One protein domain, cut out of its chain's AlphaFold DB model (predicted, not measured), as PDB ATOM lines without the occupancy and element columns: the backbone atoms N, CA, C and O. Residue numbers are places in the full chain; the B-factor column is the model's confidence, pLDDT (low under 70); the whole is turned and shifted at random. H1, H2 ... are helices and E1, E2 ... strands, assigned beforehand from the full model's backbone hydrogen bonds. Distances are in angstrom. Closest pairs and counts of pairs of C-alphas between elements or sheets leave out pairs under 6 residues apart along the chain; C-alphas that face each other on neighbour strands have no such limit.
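This is residues 3 to 72 of the 74 residues of an uncharacterized protein of Thiomicrospira sp. WB1 (UniProt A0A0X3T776). A small twisted sheet of three strands forms one end of a rod, and a long helix, H1, runs on from it to the other end, where a short helix, H2, folds back near H1. The order is E1 E2 E3 H1 H2, with 70 residues printed. The class is mixed, and the antiparallel sheet has the order E1, E2, E3. The whole is extended, with a radius of gyration of the C-alphas of 17.2 A and spans of 53 by 20 by 15 A.

E1, residues 6 to 12, begins at C-alpha 6 (5.671, 56.146, 43.847) and measures 20.0 A. E2 is residues 19 to 25, 19.9 A, and E3 residues 31 to 35, 11.1 A. H1, residues 38 to 56, measures 27.3 A. H2, residues 62 to 72, 16.7 A, ends at C-alpha 72 (-14.226, 26.791, 56.703).

E1, E2 and E3 form a meander, each strand the antiparallel neighbour of the one before. In the hairpin of E1 and E2, N 9 and O 22 are 2.9 A apart, within hydrogen-bond range; in that of E2 and E3, N 23 and O 33 are 2.8 A apart. H1 is not on the sheet. H1 and H2 are close but not clearly touching, the closest C-alphas being those of Ile 47 and Leu 69, 7.6 A apart; they run opposite ways at a steep tilt of 46 degrees. Every O i to N i+4 pair is within range in H1, and 4 of 7 in H2.

The C-alphas farthest apart, of Ala 4 and Gly 58, are 53.6 A apart. The printed part has no cut and no long link. Residue 3 and residues 56 to 72 have pLDDT under 70.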
ATOM      1  N   LEU A   3       4.043  60.347  45.743       69.19
ATOM      2  CA  LEU A   3       5.141  60.306  46.706       69.19
ATOM      3  C   LEU A   3       6.434  60.131  45.895       69.19
ATOM      4  O   LEU A   3       6.388  59.648  44.768       69.19
ATOM      5  N   ALA A   4       7.592  60.549  46.401       78.62
ATOM      6  CA  ALA A   4       8.833  60.478  45.622       78.62
ATOM      7  C   ALA A   4       9.087  59.047  45.083       78.62
ATOM      8  O   ALA A   4       9.302  58.121  45.865       78.62
ATOM      9  N   GLY A   5       9.017  58.873  43.756       81.88
ATOM     10  CA  GLY A   5       9.186  57.588  43.060       81.88
ATOM     11  C   GLY A   5       7.980  56.631  43.078       81.88
ATOM     12  O   GLY A   5       8.080  55.535  42.539       81.88
ATOM     13  N   GLN A   6       6.854  57.002  43.698       90.56
ATOM     14  CA  GLN A   6       5.671  56.146  43.847       90.56
ATOM     15  C   GLN A   6       4.377  56.930  43.591       90.56
ATOM     16  O   GLN A   6       4.197  58.050  44.070       90.56
ATOM     17  N   SER A   7       3.426  56.329  42.886       93.75
ATOM     18  CA  SER A   7       2.080  56.878  42.713       93.75
ATOM     19  C   SER A   7       1.031  55.977  43.361       93.75
ATOM     20  O   SER A   7       1.241  54.778  43.539       93.75
ATOM     21  N   LEU A   8      -0.080  56.581  43.785       94.50
ATOM     22  CA  LEU A   8      -1.221  55.864  44.351       94.50
ATOM     23  C   LEU A   8      -2.385  55.899  43.365       94.50
ATOM     24  O   LEU A   8      -2.836  56.988  42.995       94.50
ATOM     25  N   ALA A   9      -2.890  54.722  43.007       94.19
ATOM     26  CA  ALA A   9      -4.117  54.542  42.244       94.19
ATOM     27  C   ALA A   9      -5.216  53.967  43.143       94.19
ATOM     28  O   ALA A   9      -4.963  53.095  43.973       94.19
ATOM     29  N   PHE A  10      -6.436  54.470  42.970       96.62
ATOM     30  CA  PHE A  10      -7.617  54.047  43.716       96.62
ATOM     31  C   PHE A  10      -8.610  53.429  42.739       96.62
ATOM     32  O   PHE A  10      -8.879  54.008  41.686       96.62
ATOM     33  N   SER A  11      -9.156  52.275  43.092       95.62
ATOM     34  CA  SER A  11     -10.191  51.585  42.327       95.62
ATOM     35  C   SER A  11     -11.196  50.933  43.269       95.62
ATOM     36  O   SER A  11     -10.976  50.859  44.477       95.62
ATOM     37  N   VAL A  12     -12.304  50.460  42.714       96.19
ATOM     38  CA  VAL A  12     -13.230  49.566  43.410       96.19
ATOM     39  C   VAL A  12     -13.109  48.206  42.741       96.19
ATOM     40  O   VAL A  12     -13.088  48.132  41.516       96.19
ATOM     41  N   ASP A  13     -12.959  47.163  43.544       94.31
ATOM     42  CA  ASP A  13     -13.002  45.783  43.080       94.31
ATOM     43  C   ASP A  13     -14.453  45.385  42.785       94.31
ATOM     44  O   ASP A  13     -15.329  45.588  43.622       94.31
ATOM     45  N   GLU A  14     -14.728  44.865  41.590       91.81
ATOM     46  CA  GLU A  14     -16.105  44.608  41.141       91.81
ATOM     47  C   GLU A  14     -16.737  43.400  41.847       91.81
ATOM     48  O   GLU A  14     -17.923  43.438  42.175       91.81
ATOM     49  N   GLU A  15     -15.934  42.376  42.138       89.50
ATOM     50  CA  GLU A  15     -16.338  41.131  42.803       89.50
ATOM     51  C   GLU A  15     -16.782  41.399  44.250       89.50
ATOM     52  O   GLU A  15     -17.870  41.019  44.686       89.50
ATOM     53  N   THR A  16     -15.944  42.108  45.009       92.19
ATOM     54  CA  THR A  16     -16.147  42.323  46.448       92.19
ATOM     55  C   THR A  16     -16.757  43.679  46.790       92.19
ATOM     56  O   THR A  16     -17.092  43.915  47.951       92.19
ATOM     57  N   GLN A  17     -16.869  44.590  45.815       93.25
ATOM     58  CA  GLN A  17     -17.228  46.002  46.015       93.25
ATOM     59  C   GLN A  17     -16.293  46.735  46.999       93.25
ATOM     60  O   GLN A  17     -16.649  47.765  47.581       93.25
ATOM     61  N   SER A  18     -15.076  46.218  47.192       92.94
ATOM     62  CA  SER A  18     -14.094  46.772  48.125       92.94
ATOM     63  C   SER A  18     -13.287  47.894  47.491       92.94
ATOM     64  O   SER A  18     -12.925  47.845  46.317       92.94
ATOM     65  N   GLN A  19     -12.934  48.904  48.285       96.88
ATOM     66  CA  GLN A  19     -11.979  49.925  47.859       96.88
ATOM     67  C   GLN A  19     -10.574  49.325  47.806       96.88
ATOM     68  O   GLN A  19     -10.102  48.766  48.794       96.88
ATOM     69  N   VAL A  20      -9.900  49.487  46.671       97.19
ATOM     70  CA  VAL A  20      -8.546  48.998  46.427       97.19
ATOM     71  C   VAL A  20      -7.606  50.174  46.206       97.19
ATOM     72  O   VAL A  20      -7.877  51.082  45.418       97.19
ATOM     73  N   VAL A  21      -6.467  50.137  46.889       97.50
ATOM     74  CA  VAL A  21      -5.363  51.082  46.731       97.50
ATOM     75  C   VAL A  21      -4.167  50.340  46.155       97.50
ATOM     76  O   VAL A  21      -3.660  49.407  46.777       97.50
ATOM     77  N   LYS A  22      -3.686  50.777  44.991       96.25
ATOM     78  CA  LYS A  22      -2.470  50.268  44.346       96.25
ATOM     79  C   LYS A  22      -1.346  51.285  44.485       96.25
ATOM     80  O   LYS A  22      -1.537  52.472  44.225       96.25
ATOM     81  N   VAL A  23      -0.173  50.810  44.887       95.50
ATOM     82  CA  VAL A  23       1.079  51.568  44.882       95.50
ATOM     83  C   VAL A  23       1.831  51.190  43.615       95.50
ATOM     84  O   VAL A  23       2.149  50.016  43.428       95.50
ATOM     85  N   ILE A  24       2.102  52.171  42.764       95.25
ATOM     86  CA  ILE A  24       2.748  51.992  41.462       95.25
ATOM     87  C   ILE A  24       4.132  52.649  41.507       95.25
ATOM     88  O   ILE A  24       4.240  53.811  41.917       95.25
ATOM     89  N   ASP A  25       5.183  51.934  41.104       94.75
ATOM     90  CA  ASP A  25       6.517  52.516  40.908       94.75
ATOM     91  C   ASP A  25       6.494  53.423  39.673       94.75
ATOM     92  O   ASP A  25       6.150  52.996  38.576       94.75
ATOM     93  N   THR A  26       6.849  54.697  39.830       92.50
ATOM     94  CA  THR A  26       6.724  55.672  38.734       92.50
ATOM     95  C   THR A  26       7.806  55.542  37.662       92.50
ATOM     96  O   THR A  26       7.731  56.231  36.650       92.50
ATOM     97  N   ASN A  27       8.837  54.726  37.892       93.00
ATOM     98  CA  ASN A  27       9.918  54.493  36.937       93.00
ATOM     99  C   ASN A  27       9.614  53.306  36.015       93.00
ATOM    100  O   ASN A  27      10.004  53.343  34.849       93.00
ATOM    101  N   THR A  28       8.947  52.267  36.531       94.81
ATOM    102  CA  THR A  28       8.620  51.038  35.781       94.81
ATOM    103  C   THR A  28       7.142  50.907  35.422       94.81
ATOM    104  O   THR A  28       6.811  50.090  34.570       94.81
ATOM    105  N   ASP A  29       6.271  51.716  36.032       92.50
ATOM    106  CA  ASP A  29       4.806  51.646  35.917       92.50
ATOM    107  C   ASP A  29       4.204  50.323  36.440       92.50
ATOM    108  O   ASP A  29       3.085  49.935  36.108       92.50
ATOM    109  N   GLU A  30       4.942  49.618  37.302       95.31
ATOM    110  CA  GLU A  30       4.508  48.352  37.891       95.31
ATOM    111  C   GLU A  30       3.813  48.558  39.242       95.31
ATOM    112  O   GLU A  30       4.222  49.383  40.067       95.31
ATOM    113  N   VAL A  31       2.776  47.758  39.507       95.31
ATOM    114  CA  VAL A  31       2.126  47.703  40.823       95.31
ATOM    115  C   VAL A  31       3.038  46.953  41.788       95.31
ATOM    116  O   VAL A  31       3.196  45.739  41.694       95.31
ATOM    117  N   ILE A  32       3.607  47.668  42.753       95.19
ATOM    118  CA  ILE A  32       4.525  47.093  43.744       95.19
ATOM    119  C   ILE A  32       3.817  46.667  45.032       95.19
ATOM    120  O   ILE A  32       4.343  45.837  45.772       95.19
ATOM    121  N   ARG A  33       2.637  47.234  45.328       95.50
ATOM    122  CA  ARG A  33       1.782  46.844  46.466       95.50
ATOM    123  C   ARG A  33       0.310  47.131  46.195       95.50
ATOM    124  O   ARG A  33      -0.015  48.082  45.492       95.50
ATOM    125  N   GLN A  34      -0.566  46.369  46.845       97.06
ATOM    126  CA  GLN A  34      -2.013  46.559  46.801       97.06
ATOM    127  C   GLN A  34      -2.641  46.340  48.181       97.06
ATOM    128  O   GLN A  34      -2.212  45.459  48.926       97.06
ATOM    129  N   PHE A  35      -3.660  47.135  48.503       96.62
ATOM    130  CA  PHE A  35      -4.449  47.017  49.725       96.62
ATOM    131  C   PHE A  35      -5.943  47.145  49.409       96.62
ATOM    132  O   PHE A  35      -6.336  48.195  48.901       96.62
ATOM    133  N   PRO A  36      -6.780  46.145  49.736       96.38
ATOM    134  CA  PRO A  36      -6.434  44.787  50.180       96.38
ATOM    135  C   PRO A  36      -5.588  44.026  49.147       96.38
ATOM    136  O   PRO A  36      -5.616  44.356  47.965       96.38
ATOM    137  N   SER A  37      -4.825  43.018  49.580       97.25
ATOM    138  CA  SER A  37      -4.097  42.152  48.642       97.25
ATOM    139  C   SER A  37      -5.065  41.305  47.813       97.25
ATOM    140  O   SER A  37      -6.184  41.041  48.251       97.25
ATOM    141  N   ASP A  38      -4.623  40.817  46.655       94.38
ATOM    142  CA  ASP A  38      -5.461  39.970  45.792       94.38
ATOM    143  C   ASP A  38      -5.964  38.719  46.519       94.38
ATOM    144  O   ASP A  38      -7.138  38.376  46.439       94.38
ATOM    145  N   GLN A  39      -5.104  38.085  47.321       94.81
ATOM    146  CA  GLN A  39      -5.499  36.944  48.148       94.81
ATOM    147  C   GLN A  39      -6.602  37.311  49.155       94.81
ATOM    148  O   GLN A  39      -7.488  36.503  49.420       94.81
ATOM    149  N   ALA A  40      -6.559  38.517  49.730       94.75
ATOM    150  CA  ALA A  40      -7.602  38.972  50.642       94.75
ATOM    151  C   ALA A  40      -8.919  39.227  49.896       94.75
ATOM    152  O   ALA A  40      -9.967  38.822  50.389       94.75
ATOM    153  N   LEU A  41      -8.871  39.825  48.700       95.56
ATOM    154  CA  LEU A  41     -10.059  40.015  47.857       95.56
ATOM    155  C   LEU A  41     -10.707  38.671  47.494       95.56
ATOM    156  O   LEU A  41     -11.907  38.512  47.683       95.56
ATOM    157  N   GLN A  42      -9.912  37.671  47.103       94.44
ATOM    158  CA  GLN A  42     -10.407  36.314  46.828       94.44
ATOM    159  C   GLN A  42     -11.092  35.682  48.048       94.44
ATOM    160  O   GLN A  42     -12.154  35.076  47.939       94.44
ATOM    161  N   GLN A  43     -10.518  35.844  49.244       93.31
ATOM    162  CA  GLN A  43     -11.151  35.349  50.470       93.31
ATOM    163  C   GLN A  43     -12.477  36.058  50.756       93.31
ATOM    164  O   GLN A  43     -13.448  35.411  51.143       93.31
ATOM    165  N   MET A  44     -12.536  37.375  50.551       92.56
ATOM    166  CA  MET A  44     -13.766  38.150  50.720       92.56
ATOM    167  C   MET A  44     -14.853  37.704  49.738       92.56
ATOM    168  O   MET A  44     -16.007  37.554  50.136       92.56
ATOM    169  N   GLU A  45     -14.486  37.447  48.483       93.25
ATOM    170  CA  GLU A  45     -15.387  36.911  47.464       93.25
ATOM    171  C   GLU A  45     -15.961  35.553  47.894       93.25
ATOM    172  O   GLU A  45     -17.180  35.372  47.925       93.25
ATOM    173  N   HIS A  46     -15.106  34.620  48.323       91.75
ATOM    174  CA  HIS A  46     -15.537  33.300  48.789       91.75
ATOM    175  C   HIS A  46     -16.505  33.389  49.976       91.75
ATOM    176  O   HIS A  46     -17.543  32.725  49.979       91.75
ATOM    177  N   ILE A  47     -16.207  34.249  50.956       90.38
ATOM    178  CA  ILE A  47     -17.083  34.480  52.113       90.38
ATOM    179  C   ILE A  47     -18.442  35.028  51.658       90.38
ATOM    180  O   ILE A  47     -19.482  34.540  52.102       90.38
ATOM    181  N   ASN A  48     -18.459  36.011  50.755       87.94
ATOM    182  CA  ASN A  48     -19.700  36.580  50.228       87.94
ATOM    183  C   ASN A  48     -20.539  35.526  49.491       87.94
ATOM    184  O   ASN A  48     -21.739  35.404  49.742       87.94
ATOM    185  N   ASN A  49     -19.909  34.728  48.627       89.69
ATOM    186  CA  ASN A  49     -20.566  33.650  47.888       89.69
ATOM    187  C   ASN A  49     -21.179  32.612  48.834       89.69
ATOM    188  O   ASN A  49     -22.337  32.217  48.666       89.69
ATOM    189  N   TYR A  50     -20.441  32.230  49.875       86.12
ATOM    190  CA  TYR A  50     -20.929  31.323  50.902       86.12
ATOM    191  C   TYR A  50     -22.150  31.892  51.637       86.12
ATOM    192  O   TYR A  50     -23.197  31.244  51.698       86.12
ATOM    193  N   LEU A  51     -22.068  33.134  52.120       84.38
ATOM    194  CA  LEU A  51     -23.178  33.802  52.805       84.38
ATOM    195  C   LEU A  51     -24.428  33.914  51.924       84.38
ATOM    196  O   LEU A  51     -25.540  33.671  52.398       84.38
ATOM    197  N   ASN A  52     -24.252  34.220  50.639       86.44
ATOM    198  CA  ASN A  52     -25.342  34.267  49.668       86.44
ATOM    199  C   ASN A  52     -25.997  32.889  49.485       86.44
ATOM    200  O   ASN A  52     -27.225  32.792  49.424       86.44
ATOM    201  N   SER A  53     -25.203  31.815  49.456       85.50
ATOM    202  CA  SER A  53     -25.720  30.444  49.359       85.50
ATOM    203  C   SER A  53     -26.542  30.043  50.592       85.50
ATOM    204  O   SER A  53     -27.605  29.431  50.460       85.50
ATOM    205  N   LEU A  54     -26.125  30.469  51.792       81.81
ATOM    206  CA  LEU A  54     -26.869  30.207  53.026       81.81
ATOM    207  C   LEU A  54     -28.219  30.931  53.045       81.81
ATOM    208  O   LEU A  54     -29.227  30.322  53.409       81.81
ATOM    209  N   GLN A  55     -28.269  32.189  52.595       72.56
ATOM    210  CA  GLN A  55     -29.521  32.952  52.496       72.56
ATOM    211  C   GLN A  55     -30.550  32.281  51.576       72.56
ATOM    212  O   GLN A  55     -31.745  32.315  51.864       72.56
ATOM    213  N   GLN A  56     -30.099  31.622  50.507       67.94
ATOM    214  CA  GLN A  56     -30.977  30.890  49.589       67.94
ATOM    215  C   GLN A  56     -31.530  29.592  50.201       67.94
ATOM    216  O   GLN A  56     -32.591  29.125  49.789       67.94
ATOM    217  N   SER A  57     -30.854  29.023  51.205       65.50
ATOM    218  CA  SER A  57     -31.213  27.734  51.820       65.50
ATOM    219  C   SER A  57     -32.216  27.815  52.987       65.50
ATOM    220  O   SER A  57     -32.627  26.787  53.522       65.50
ATOM    221  N   GLY A  58     -32.681  29.013  53.363       59.62
ATOM    222  CA  GLY A  58     -33.802  29.197  54.299       59.62
ATOM    223  C   GLY A  58     -33.516  28.888  55.777       59.62
ATOM    224  O   GLY A  58     -34.460  28.753  56.556       59.62
ATOM    225  N   GLN A  59     -32.251  28.802  56.199       58.25
ATOM    226  CA  GLN A  59     -31.872  28.634  57.608       58.25
ATOM    227  C   GLN A  59     -31.038  29.821  58.097       58.25
ATOM    228  O   GLN A  59     -29.824  29.843  57.918       58.25
ATOM    229  N   THR A  60     -31.668  30.804  58.750       51.72
ATOM    230  CA  THR A  60     -30.936  31.987  59.233       51.72
ATOM    231  C   THR A  60     -31.360  32.404  60.640       51.72
ATOM    232  O   THR A  60     -32.272  33.205  60.823       51.72
ATOM    233  N   THR A  61     -30.623  31.916  61.640       54.97
ATOM    234  CA  THR A  61     -30.420  32.626  62.913       54.97
ATOM    235  C   THR A  61     -28.951  33.053  62.949       54.97
ATOM    236  O   THR A  61     -28.076  32.238  62.658       54.97
ATOM    237  N   GLN A  62     -28.664  34.322  63.268       59.19
ATOM    238  CA  GLN A  62     -27.322  34.934  63.174       59.19
ATOM    239  C   GLN A  62     -26.208  34.182  63.931       59.19
ATOM    240  O   GLN A  62     -25.048  34.272  63.535       59.19
ATOM    241  N   GLU A  63     -26.536  33.418  64.979       58.19
ATOM    242  CA  GLU A  63     -25.551  32.617  65.723       58.19
ATOM    243  C   GLU A  63     -24.982  31.448  64.902       58.19
ATOM    244  O   GLU A  63     -23.793  31.150  65.002       58.19
ATOM    245  N   ASN A  64     -25.786  30.839  64.025       61.28
ATOM    246  CA  ASN A  64     -25.343  29.703  63.213       61.28
ATOM    247  C   ASN A  64     -24.437  30.134  62.051       61.28
ATOM    248  O   ASN A  64     -23.550  29.380  61.662       61.28
ATOM    249  N   LEU A  65     -24.622  31.349  61.523       64.06
ATOM    250  CA  LEU A  65     -23.818  31.870  60.413       64.06
ATOM    251  C   LEU A  65     -22.358  32.058  60.824       64.06
ATOM    252  O   LEU A  65     -21.452  31.610  60.133       64.06
ATOM    253  N   THR A  66     -22.138  32.679  61.981       66.44
ATOM    254  CA  THR A  66     -20.794  32.929  62.505       66.44
ATOM    255  C   THR A  66     -20.044  31.617  62.752       66.44
ATOM    256  O   THR A  66     -18.888  31.493  62.360       66.44
ATOM    257  N   GLY A  67     -20.703  30.605  63.330       66.31
ATOM    258  CA  GLY A  67     -20.107  29.280  63.531       66.31
ATOM    259  C   GLY A  67     -19.735  28.571  62.224       66.31
ATOM    260  O   GLY A  67     -18.675  27.956  62.148       66.31
ATOM    261  N   ALA A  68     -20.567  28.704  61.190       66.44
ATOM    262  CA  ALA A  68     -20.330  28.076  59.895       66.44
ATOM    263  C   ALA A  68     -19.167  28.727  59.116       66.44
ATOM    264  O   ALA A  68     -18.390  28.032  58.466       66.44
ATOM    265  N   LEU A  69     -18.970  30.044  59.263       66.81
ATOM    266  CA  LEU A  69     -17.811  30.742  58.694       66.81
ATOM    267  C   LEU A  69     -16.486  30.287  59.322       66.81
ATOM    268  O   LEU A  69     -15.480  30.166  58.628       66.81
ATOM    269  N   PHE A  70     -16.468  30.017  60.630       69.50
ATOM    270  CA  PHE A  70     -15.247  29.574  61.307       69.50
ATOM    271  C   PHE A  70     -14.847  28.141  60.954       69.50
ATOM    272  O   PHE A  70     -13.655  27.852  60.935       69.50
ATOM    273  N   SER A  71     -15.797  27.255  60.643       63.00
ATOM    274  CA  SER A  71     -15.475  25.881  60.236       63.00
ATOM    275  C   SER A  71     -14.796  25.764  58.871       63.00
ATOM    276  O   SER A  71     -14.249  24.710  58.578       63.00
ATOM    277  N   GLU A  72     -14.839  26.805  58.038       63.44
ATOM    278  CA  GLU A  72     -14.226  26.791  56.703       63.44
ATOM    279  C   GLU A  72     -12.862  27.507  56.666       63.44
ATOM    280  O   GLU A  72     -12.083  27.323  55.735       63.44
TER     281      GLU A  72